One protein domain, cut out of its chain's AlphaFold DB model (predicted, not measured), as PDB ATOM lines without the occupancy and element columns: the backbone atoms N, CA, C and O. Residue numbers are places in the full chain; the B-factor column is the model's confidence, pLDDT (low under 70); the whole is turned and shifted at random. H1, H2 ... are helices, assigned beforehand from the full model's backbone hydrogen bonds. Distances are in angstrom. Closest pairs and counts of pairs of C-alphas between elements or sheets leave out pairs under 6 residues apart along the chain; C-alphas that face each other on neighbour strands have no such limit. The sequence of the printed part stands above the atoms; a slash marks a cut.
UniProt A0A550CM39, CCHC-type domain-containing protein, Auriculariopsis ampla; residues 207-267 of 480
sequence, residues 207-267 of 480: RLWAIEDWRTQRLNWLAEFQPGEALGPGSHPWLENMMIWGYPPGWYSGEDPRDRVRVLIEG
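Overview. This is residues 207 to 267 of the 480 residues of the protein "CCHC-type domain-containing protein" of Auriculariopsis ampla (UniProt A0A550CM39). Two helices, H1 and H3, lie side by side and run opposite ways, while the short helix H2 is set off beyond one end of this pair, turned across it, between two long links. Residues 207 to 213, of which 208 to 213 belong to H1, stick out at one end, and residues 232 to 238 and residues 240 to 246, of which 240 to 245 belong to H2, stand free too. The printed part has 61 residues with three named helices and no named strand, all helix in class; it is loose, with a radius of gyration of the C-alphas of 14.0 A and spans of 40 by 28 by 16 A.

Along the chain. H1, residues 208 to 224, begins at C-alpha 208 (37.885, 11.062, -4.989) and is 24.4 A long. H2, residues 237 to 245, measures 12.2 A. H3, residues 257 to 266, measures 14.2 A and ends at C-alpha 266 (32.448, 9.519, -17.982).

Arrangement. H1 touches H3 with residues 215 to 222 alone, at a shallow tilt of 11 degrees, opposite ways; their closest C-alphas, of Leu 222 and Arg 258, are 6.4 A apart. H2 is apart from H1 and from H3. In H1, H2 and H3 every O i to N i+4 pair is within hydrogen-bond range.

Size, cuts and confidence. The C-alphas of Arg 207 and Ile 244, the two farthest apart, are 41.2 A apart. Both links are long, and the printed part has no cut. The model's pLDDT is under 70 at residues 207 to 208, 229 to 235 and 252.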
ATOM      1  N   ARG A 207      36.625   9.322  -0.811       67.81
ATOM      2  CA  ARG A 207      37.889   9.894  -1.304       67.81
ATOM      3  C   ARG A 207      37.843   9.838  -2.827       67.81
ATOM      4  O   ARG A 207      37.616   8.747  -3.322       67.81
ATOM      5  N   LEU A 208      38.013  10.961  -3.524       68.62
ATOM      6  CA  LEU A 208      37.885  11.062  -4.989       68.62
ATOM      7  C   LEU A 208      38.495   9.853  -5.731       68.62
ATOM      8  O   LEU A 208      37.893   9.325  -6.650       68.62
ATOM      9  N   TRP A 209      39.610   9.329  -5.216       75.06
ATOM     10  CA  TRP A 209      40.234   8.059  -5.596       75.06
ATOM     11  C   TRP A 209      39.304   6.842  -5.693       75.06
ATOM     12  O   TRP A 209      39.343   6.140  -6.684       75.06
ATOM     13  N   ALA A 210      38.445   6.586  -4.707       81.56
ATOM     14  CA  ALA A 210      37.510   5.463  -4.744       81.56
ATOM     15  C   ALA A 210      36.456   5.630  -5.849       81.56
ATOM     16  O   ALA A 210      36.029   4.640  -6.430       81.56
ATOM     17  N   ILE A 211      36.034   6.865  -6.140       79.69
ATOM     18  CA  ILE A 211      35.114   7.137  -7.254       79.69
ATOM     19  C   ILE A 211      35.833   6.886  -8.582       79.69
ATOM     20  O   ILE A 211      35.279   6.217  -9.449       79.69
ATOM     21  N   GLU A 212      37.070   7.366  -8.707       86.38
ATOM     22  CA  GLU A 212      37.896   7.182  -9.903       86.38
ATOM     23  C   GLU A 212      38.221   5.700 -10.155       86.38
ATOM     24  O   GLU A 212      38.119   5.220 -11.284       86.38
ATOM     25  N   ASP A 213      38.516   4.940  -9.097       89.50
ATOM     26  CA  ASP A 213      38.741   3.493  -9.163       89.50
ATOM     27  C   ASP A 213      37.475   2.769  -9.646       89.50
ATOM     28  O   ASP A 213      37.536   1.939 -10.555       89.50
ATOM     29  N   TRP A 214      36.305   3.120  -9.100       86.44
ATOM     30  CA  TRP A 214      35.023   2.557  -9.536       86.44
ATOM     31  C   TRP A 214      34.671   2.930 -10.979       86.44
ATOM     32  O   TRP A 214      34.147   2.092 -11.718       86.44
ATOM     33  N   ARG A 215      34.962   4.166 -11.398       91.56
ATOM     34  CA  ARG A 215      34.792   4.631 -12.782       91.56
ATOM     35  C   ARG A 215      35.657   3.803 -13.728       91.56
ATOM     36  O   ARG A 215      35.143   3.237 -14.691       91.56
ATOM     37  N   THR A 216      36.938   3.661 -13.399       92.75
ATOM     38  CA  THR A 216      37.903   2.874 -14.177       92.75
ATOM     39  C   THR A 216      37.476   1.411 -14.268       92.75
ATOM     40  O   THR A 216      37.495   0.825 -15.348       92.75
ATOM     41  N   GLN A 217      37.012   0.829 -13.159       93.62
ATOM     42  CA  GLN A 217      36.529  -0.550 -13.126       93.62
ATOM     43  C   GLN A 217      35.328  -0.769 -14.056       93.62
ATOM     44  O   GLN A 217      35.299  -1.751 -14.796       93.62
ATOM     45  N   ARG A 218      34.356   0.152 -14.069       91.44
ATOM     46  CA  ARG A 218      33.185   0.054 -14.957       91.44
ATOM     47  C   ARG A 218      33.546   0.233 -16.429       91.44
ATOM     48  O   ARG A 218      32.997  -0.472 -17.272       91.44
ATOM     49  N   LEU A 219      34.473   1.140 -16.738       93.25
ATOM     50  CA  LEU A 219      34.989   1.306 -18.099       93.25
ATOM     51  C   LEU A 219      35.721   0.048 -18.575       93.25
ATOM     52  O   LEU A 219      35.548  -0.358 -19.721       93.25
ATOM     53  N   ASN A 220      36.470  -0.608 -17.687       95.12
ATOM     54  CA  ASN A 220      37.131  -1.866 -18.008       95.12
ATOM     55  C   ASN A 220      36.116  -2.987 -18.291       95.12
ATOM     56  O   ASN A 220      36.241  -3.691 -19.286       95.12
ATOM     57  N   TRP A 221      35.050  -3.095 -17.489       92.38
ATOM     58  CA  TRP A 221      33.958  -4.038 -17.766       92.38
ATOM     59  C   TRP A 221      33.267  -3.771 -19.104       92.38
ATOM     60  O   TRP A 221      32.936  -4.713 -19.817       92.38
ATOM     61  N   LEU A 222      33.066  -2.503 -19.472       92.81
ATOM     62  CA  LEU A 222      32.507  -2.139 -20.777       92.81
ATOM     63  C   LEU A 222      33.430  -2.490 -21.944       92.81
ATOM     64  O   LEU A 222      32.934  -2.836 -23.016       92.81
ATOM     65  N   ALA A 223      34.745  -2.378 -21.749       91.12
ATOM     66  CA  ALA A 223      35.737  -2.746 -22.751       91.12
ATOM     67  C   ALA A 223      35.825  -4.271 -22.937       91.12
ATOM     68  O   ALA A 223      35.922  -4.734 -24.070       91.12
ATOM     69  N   GLU A 224      35.760  -5.033 -21.841       90.50
ATOM     70  CA  GLU A 224      35.842  -6.500 -21.844       90.50
ATOM     71  C   GLU A 224      34.553  -7.174 -22.315       90.50
ATOM     72  O   GLU A 224      34.594  -8.228 -22.950       90.50
ATOM     73  N   PHE A 225      33.396  -6.573 -22.029       85.88
ATOM     74  CA  PHE A 225      32.129  -7.051 -22.559       85.88
ATOM     75  C   PHE A 225      32.274  -7.192 -24.086       85.88
ATOM     76  O   PHE A 225      32.904  -6.349 -24.714       85.88
ATOM     77  N   GLN A 226      31.662  -8.178 -24.744       81.50
ATOM     78  CA  GLN A 226      31.534  -8.270 -26.214       81.50
ATOM     79  C   GLN A 226      30.101  -8.709 -26.532       81.50
ATOM     80  O   GLN A 226      29.702  -9.796 -26.100       81.50
ATOM     81  N   PRO A 227      29.263  -7.888 -27.202       75.81
ATOM     82  CA  PRO A 227      27.860  -8.218 -27.368       75.81
ATOM     83  C   PRO A 227      27.803  -9.356 -28.389       75.81
ATOM     84  O   PRO A 227      28.233  -9.198 -29.527       75.81
ATOM     85  N   GLY A 228      27.326 -10.524 -27.965       70.50
ATOM     86  CA  GLY A 228      27.269 -11.719 -28.811       70.50
ATOM     87  C   GLY A 228      28.424 -12.710 -28.643       70.50
ATOM     88  O   GLY A 228      28.272 -13.849 -29.072       70.50
ATOM     89  N   GLU A 229      29.519 -12.360 -27.957       68.75
ATOM     90  CA  GLU A 229      30.585 -13.331 -27.630       68.75
ATOM     91  C   GLU A 229      30.336 -14.059 -26.296       68.75
ATOM     92  O   GLU A 229      30.963 -15.071 -25.996       68.75
ATOM     93  N   ALA A 230      29.326 -13.640 -25.524       54.78
ATOM     94  CA  ALA A 230      28.881 -14.351 -24.321       54.78
ATOM     95  C   ALA A 230      28.319 -15.769 -24.596       54.78
ATOM     96  O   ALA A 230      27.918 -16.467 -23.668       54.78
ATOM     97  N   LEU A 231      28.338 -16.226 -25.852       53.62
ATOM     98  CA  LEU A 231      28.055 -17.593 -26.296       53.62
ATOM     99  C   LEU A 231      29.227 -18.559 -26.037       53.62
ATOM    100  O   LEU A 231      29.482 -19.477 -26.818       53.62
ATOM    101  N   GLY A 232      29.931 -18.398 -24.917       55.94
ATOM    102  CA  GLY A 232      30.691 -19.516 -24.372       55.94
ATOM    103  C   GLY A 232      29.725 -20.666 -24.029       55.94
ATOM    104  O   GLY A 232      28.579 -20.414 -23.661       55.94
ATOM    105  N   PRO A 233      30.151 -21.940 -24.081       60.12
ATOM    106  CA  PRO A 233      29.311 -23.097 -23.729       60.12
ATOM    107  C   PRO A 233      28.877 -23.143 -22.247       60.12
ATOM    108  O   PRO A 233      28.254 -24.110 -21.808       60.12
ATOM    109  N   GLY A 234      29.194 -22.112 -21.460       60.25
ATOM    110  CA  GLY A 234      28.693 -21.919 -20.108       60.25
ATOM    111  C   GLY A 234      27.351 -21.197 -20.142       60.25
ATOM    112  O   GLY A 234      27.304 -19.978 -20.276       60.25
ATOM    113  N   SER A 235      26.261 -21.953 -19.994       65.50
ATOM    114  CA  SER A 235      24.923 -21.398 -19.782       65.50
ATOM    115  C   SER A 235      24.909 -20.559 -18.503       65.50
ATOM    116  O   SER A 235      24.805 -21.076 -17.387       65.50
ATOM    117  N   HIS A 236      25.058 -19.246 -18.649       75.69
ATOM    118  CA  HIS A 236      24.715 -18.324 -17.586       75.69
ATOM    119  C   HIS A 236      23.197 -18.089 -17.634       75.69
ATOM    120  O   HIS A 236      22.696 -17.607 -18.652       75.69
ATOM    121  N   PRO A 237      22.447 -18.369 -16.551       76.75
ATOM    122  CA  PRO A 237      20.979 -18.324 -16.563       76.75
ATOM    123  C   PRO A 237      20.412 -16.924 -16.853       76.75
ATOM    124  O   PRO A 237      19.293 -16.786 -17.335       76.75
ATOM    125  N   TRP A 238      21.184 -15.863 -16.604       74.62
ATOM    126  CA  TRP A 238      20.778 -14.501 -16.955       74.62
ATOM    127  C   TRP A 238      20.873 -14.219 -18.463       74.62
ATOM    128  O   TRP A 238      20.105 -13.402 -18.964       74.62
ATOM    129  N   LEU A 239      21.750 -14.913 -19.196       70.19
ATOM    130  CA  LEU A 239      21.876 -14.780 -20.650       70.19
ATOM    131  C   LEU A 239      20.695 -15.447 -21.361       70.19
ATOM    132  O   LEU A 239      20.156 -14.898 -22.315       70.19
ATOM    133  N   GLU A 240      20.255 -16.601 -20.854       75.56
ATOM    134  CA  GLU A 240      19.033 -17.270 -21.310       75.56
ATOM    135  C   GLU A 240      17.812 -16.369 -21.092       75.56
ATOM    136  O   GLU A 240      17.044 -16.144 -22.024       75.56
ATOM    137  N   ASN A 241      17.706 -15.730 -19.923       78.25
ATOM    138  CA  ASN A 241      16.660 -14.737 -19.675       78.25
ATOM    139  C   ASN A 241      16.755 -13.529 -20.617       78.25
ATOM    140  O   ASN A 241      15.726 -13.063 -21.086       78.25
ATOM    141  N   MET A 242      17.954 -13.042 -20.949       73.56
ATOM    142  CA  MET A 242      18.118 -11.958 -21.929       73.56
ATOM    143  C   MET A 242      17.786 -12.388 -23.364       73.56
ATOM    144  O   MET A 242      17.298 -11.575 -24.142       73.56
ATOM    145  N   MET A 243      18.001 -13.656 -23.727       70.00
ATOM    146  CA  MET A 243      17.546 -14.189 -25.014       70.00
ATOM    147  C   MET A 243      16.021 -14.346 -25.059       70.00
ATOM    148  O   MET A 243      15.421 -14.086 -26.099       70.00
ATOM    149  N   ILE A 244      15.394 -14.742 -23.946       78.94
ATOM    150  CA  ILE A 244      13.937 -14.928 -23.848       78.94
ATOM    151  C   ILE A 244      13.209 -13.579 -23.767       78.94
ATOM    152  O   ILE A 244      12.184 -13.393 -24.417       78.94
ATOM    153  N   TRP A 245      13.713 -12.640 -22.967       82.56
ATOM    154  CA  TRP A 245      13.074 -11.340 -22.725       82.56
ATOM    155  C   TRP A 245      13.508 -10.263 -23.718       82.56
ATOM    156  O   TRP A 245      12.895  -9.198 -23.775       82.56
ATOM    157  N   GLY A 246      14.539 -10.542 -24.514       76.31
ATOM    158  CA  GLY A 246      15.220  -9.542 -25.316       76.31
ATOM    159  C   GLY A 246      16.183  -8.705 -24.473       76.31
ATOM    160  O   GLY A 246      16.160  -8.696 -23.239       76.31
ATOM    161  N   TYR A 247      17.065  -7.986 -25.162       77.94
ATOM    162  CA  TYR A 247      17.899  -6.994 -24.499       77.94
ATOM    163  C   TYR A 247      17.015  -5.853 -23.968       77.94
ATOM    164  O   TYR A 247      16.019  -5.514 -24.614       77.94
ATOM    165  N   PRO A 248      17.365  -5.228 -22.828       75.12
ATOM    166  CA  PRO A 248      16.644  -4.060 -22.342       75.12
ATOM    167  C   PRO A 248      16.516  -2.985 -23.437       75.12
ATOM    168  O   PRO A 248      17.428  -2.834 -24.260       75.12
ATOM    169  N   PRO A 249      15.410  -2.221 -23.473       72.62
ATOM    170  CA  PRO A 249      15.231  -1.159 -24.459       72.62
ATOM    171  C   PRO A 249      16.430  -0.197 -24.437       72.62
ATOM    172  O   PRO A 249      16.899   0.199 -23.372       72.62
ATOM    173  N   GLY A 250      16.954   0.133 -25.622       72.25
ATOM    174  CA  GLY A 250      18.168   0.949 -25.789       72.25
ATOM    175  C   GLY A 250      19.469   0.169 -26.020       72.25
ATOM    176  O   GLY A 250      20.486   0.790 -26.304       72.25
ATOM    177  N   TRP A 251      19.448  -1.167 -25.957       73.88
ATOM    178  CA  TRP A 251      20.597  -2.016 -26.321       73.88
ATOM    179  C   TRP A 251      20.670  -2.367 -27.809       73.88
ATOM    180  O   TRP A 251      21.725  -2.747 -28.308       73.88
ATOM    181  N   TYR A 252      19.547  -2.238 -28.514       69.06
ATOM    182  CA  TYR A 252      19.486  -2.310 -29.966       69.06
ATOM    183  C   TYR A 252      19.278  -0.890 -30.495       69.06
ATOM    184  O   TYR A 252      18.152  -0.399 -30.573       69.06
ATOM    185  N   SER A 253      20.374  -0.204 -30.798       79.81
ATOM    186  CA  SER A 253      20.380   1.086 -31.490       79.81
ATOM    187  C   SER A 253      21.335   1.023 -32.677       79.81
ATOM    188  O   SER A 253      22.175   0.131 -32.759       79.81
ATOM    189  N   GLY A 254      21.211   1.971 -33.612       85.50
ATOM    190  CA  GLY A 254      22.224   2.148 -34.662       85.50
ATOM    191  C   GLY A 254      23.599   2.539 -34.099       85.50
ATOM    192  O   GLY A 254      24.613   2.344 -34.757       85.50
ATOM    193  N   GLU A 255      23.618   3.056 -32.871       86.44
ATOM    194  CA  GLU A 255      24.807   3.345 -32.072       86.44
ATOM    195  C   GLU A 255      25.135   2.161 -31.156       86.44
ATOM    196  O   GLU A 255      24.223   1.485 -30.668       86.44
ATOM    197  N   ASP A 256      26.421   1.932 -30.881       84.88
ATOM    198  CA  ASP A 256      26.846   0.915 -29.918       84.88
ATOM    199  C   ASP A 256      26.364   1.315 -28.507       84.88
ATOM    200  O   ASP A 256      26.727   2.390 -28.012       84.88
ATOM    201  N   PRO A 257      25.564   0.484 -27.812       84.06
ATOM    202  CA  PRO A 257      25.095   0.798 -26.463       84.06
ATOM    203  C   PRO A 257      26.239   1.042 -25.471       84.06
ATOM    204  O   PRO A 257      26.048   1.756 -24.484       84.06
ATOM    205  N   ARG A 258      27.442   0.510 -25.725       87.44
ATOM    206  CA  ARG A 258      28.623   0.776 -24.889       87.44
ATOM    207  C   ARG A 258      29.004   2.235 -24.868       87.44
ATOM    208  O   ARG A 258      29.409   2.719 -23.817       87.44
ATOM    209  N   ASP A 259      28.899   2.914 -26.003       90.00
ATOM    210  CA  ASP A 259      29.308   4.308 -26.113       90.00
ATOM    211  C   ASP A 259      28.366   5.190 -25.292       90.00
ATOM    212  O   ASP A 259      28.822   6.064 -24.558       90.00
ATOM    213  N   ARG A 260      27.067   4.868 -25.271       86.31
ATOM    214  CA  ARG A 260      26.091   5.537 -24.395       86.31
ATOM    215  C   ARG A 260      26.398   5.336 -22.915       86.31
ATOM    216  O   ARG A 260      26.379   6.294 -22.143       86.31
ATOM    217  N   VAL A 261      26.710   4.105 -22.503       87.25
ATOM    218  CA  VAL A 261      27.077   3.833 -21.103       87.25
ATOM    219  C   VAL A 261      28.435   4.465 -20.763       87.25
ATOM    220  O   VAL A 261      28.609   4.949 -19.645       87.25
ATOM    221  N   ARG A 262      29.375   4.525 -21.715       91.50
ATOM    222  CA  ARG A 262      30.664   5.209 -21.554       91.50
ATOM    223  C   ARG A 262      30.458   6.697 -21.285       91.50
ATOM    224  O   ARG A 262      30.975   7.169 -20.283       91.50
ATOM    225  N   VAL A 263      29.646   7.391 -22.086       89.81
ATOM    226  CA  VAL A 263      29.303   8.814 -21.874       89.81
ATOM    227  C   VAL A 263      28.667   9.032 -20.496       89.81
ATOM    228  O   VAL A 263      29.050   9.948 -19.766       89.81
ATOM    229  N   LEU A 264      27.765   8.135 -20.087       87.50
ATOM    230  CA  LEU A 264      27.103   8.202 -18.783       87.50
ATOM    231  C   LEU A 264      28.072   7.984 -17.604       87.50
ATOM    232  O   LEU A 264      27.954   8.649 -16.577       87.50
ATOM    233  N   ILE A 265      29.039   7.069 -17.733       89.31
ATOM    234  CA  ILE A 265      30.072   6.823 -16.708       89.31
ATOM    235  C   ILE A 265      31.121   7.926 -16.696       89.31
ATOM    236  O   ILE A 265      31.625   8.286 -15.631       89.31
ATOM    237  N   GLU A 266      31.479   8.442 -17.869       89.69
ATOM    238  CA  GLU A 266      32.448   9.519 -17.982       89.69
ATOM    239  C   GLU A 266      31.918  10.836 -17.422       89.69
ATOM    240  O   GLU A 266      32.713  11.736 -17.136       89.69
ATOM    241  N   GLY A 267      30.607  10.891 -17.176       73.62
ATOM    242  CA  GLY A 267      29.951  12.025 -16.571       73.62
ATOM    243  C   GLY A 267      30.139  13.219 -17.477       73.62
ATOM    244  O   GLY A 267      30.805  14.177 -17.084       73.62
TER     245      GLY A 267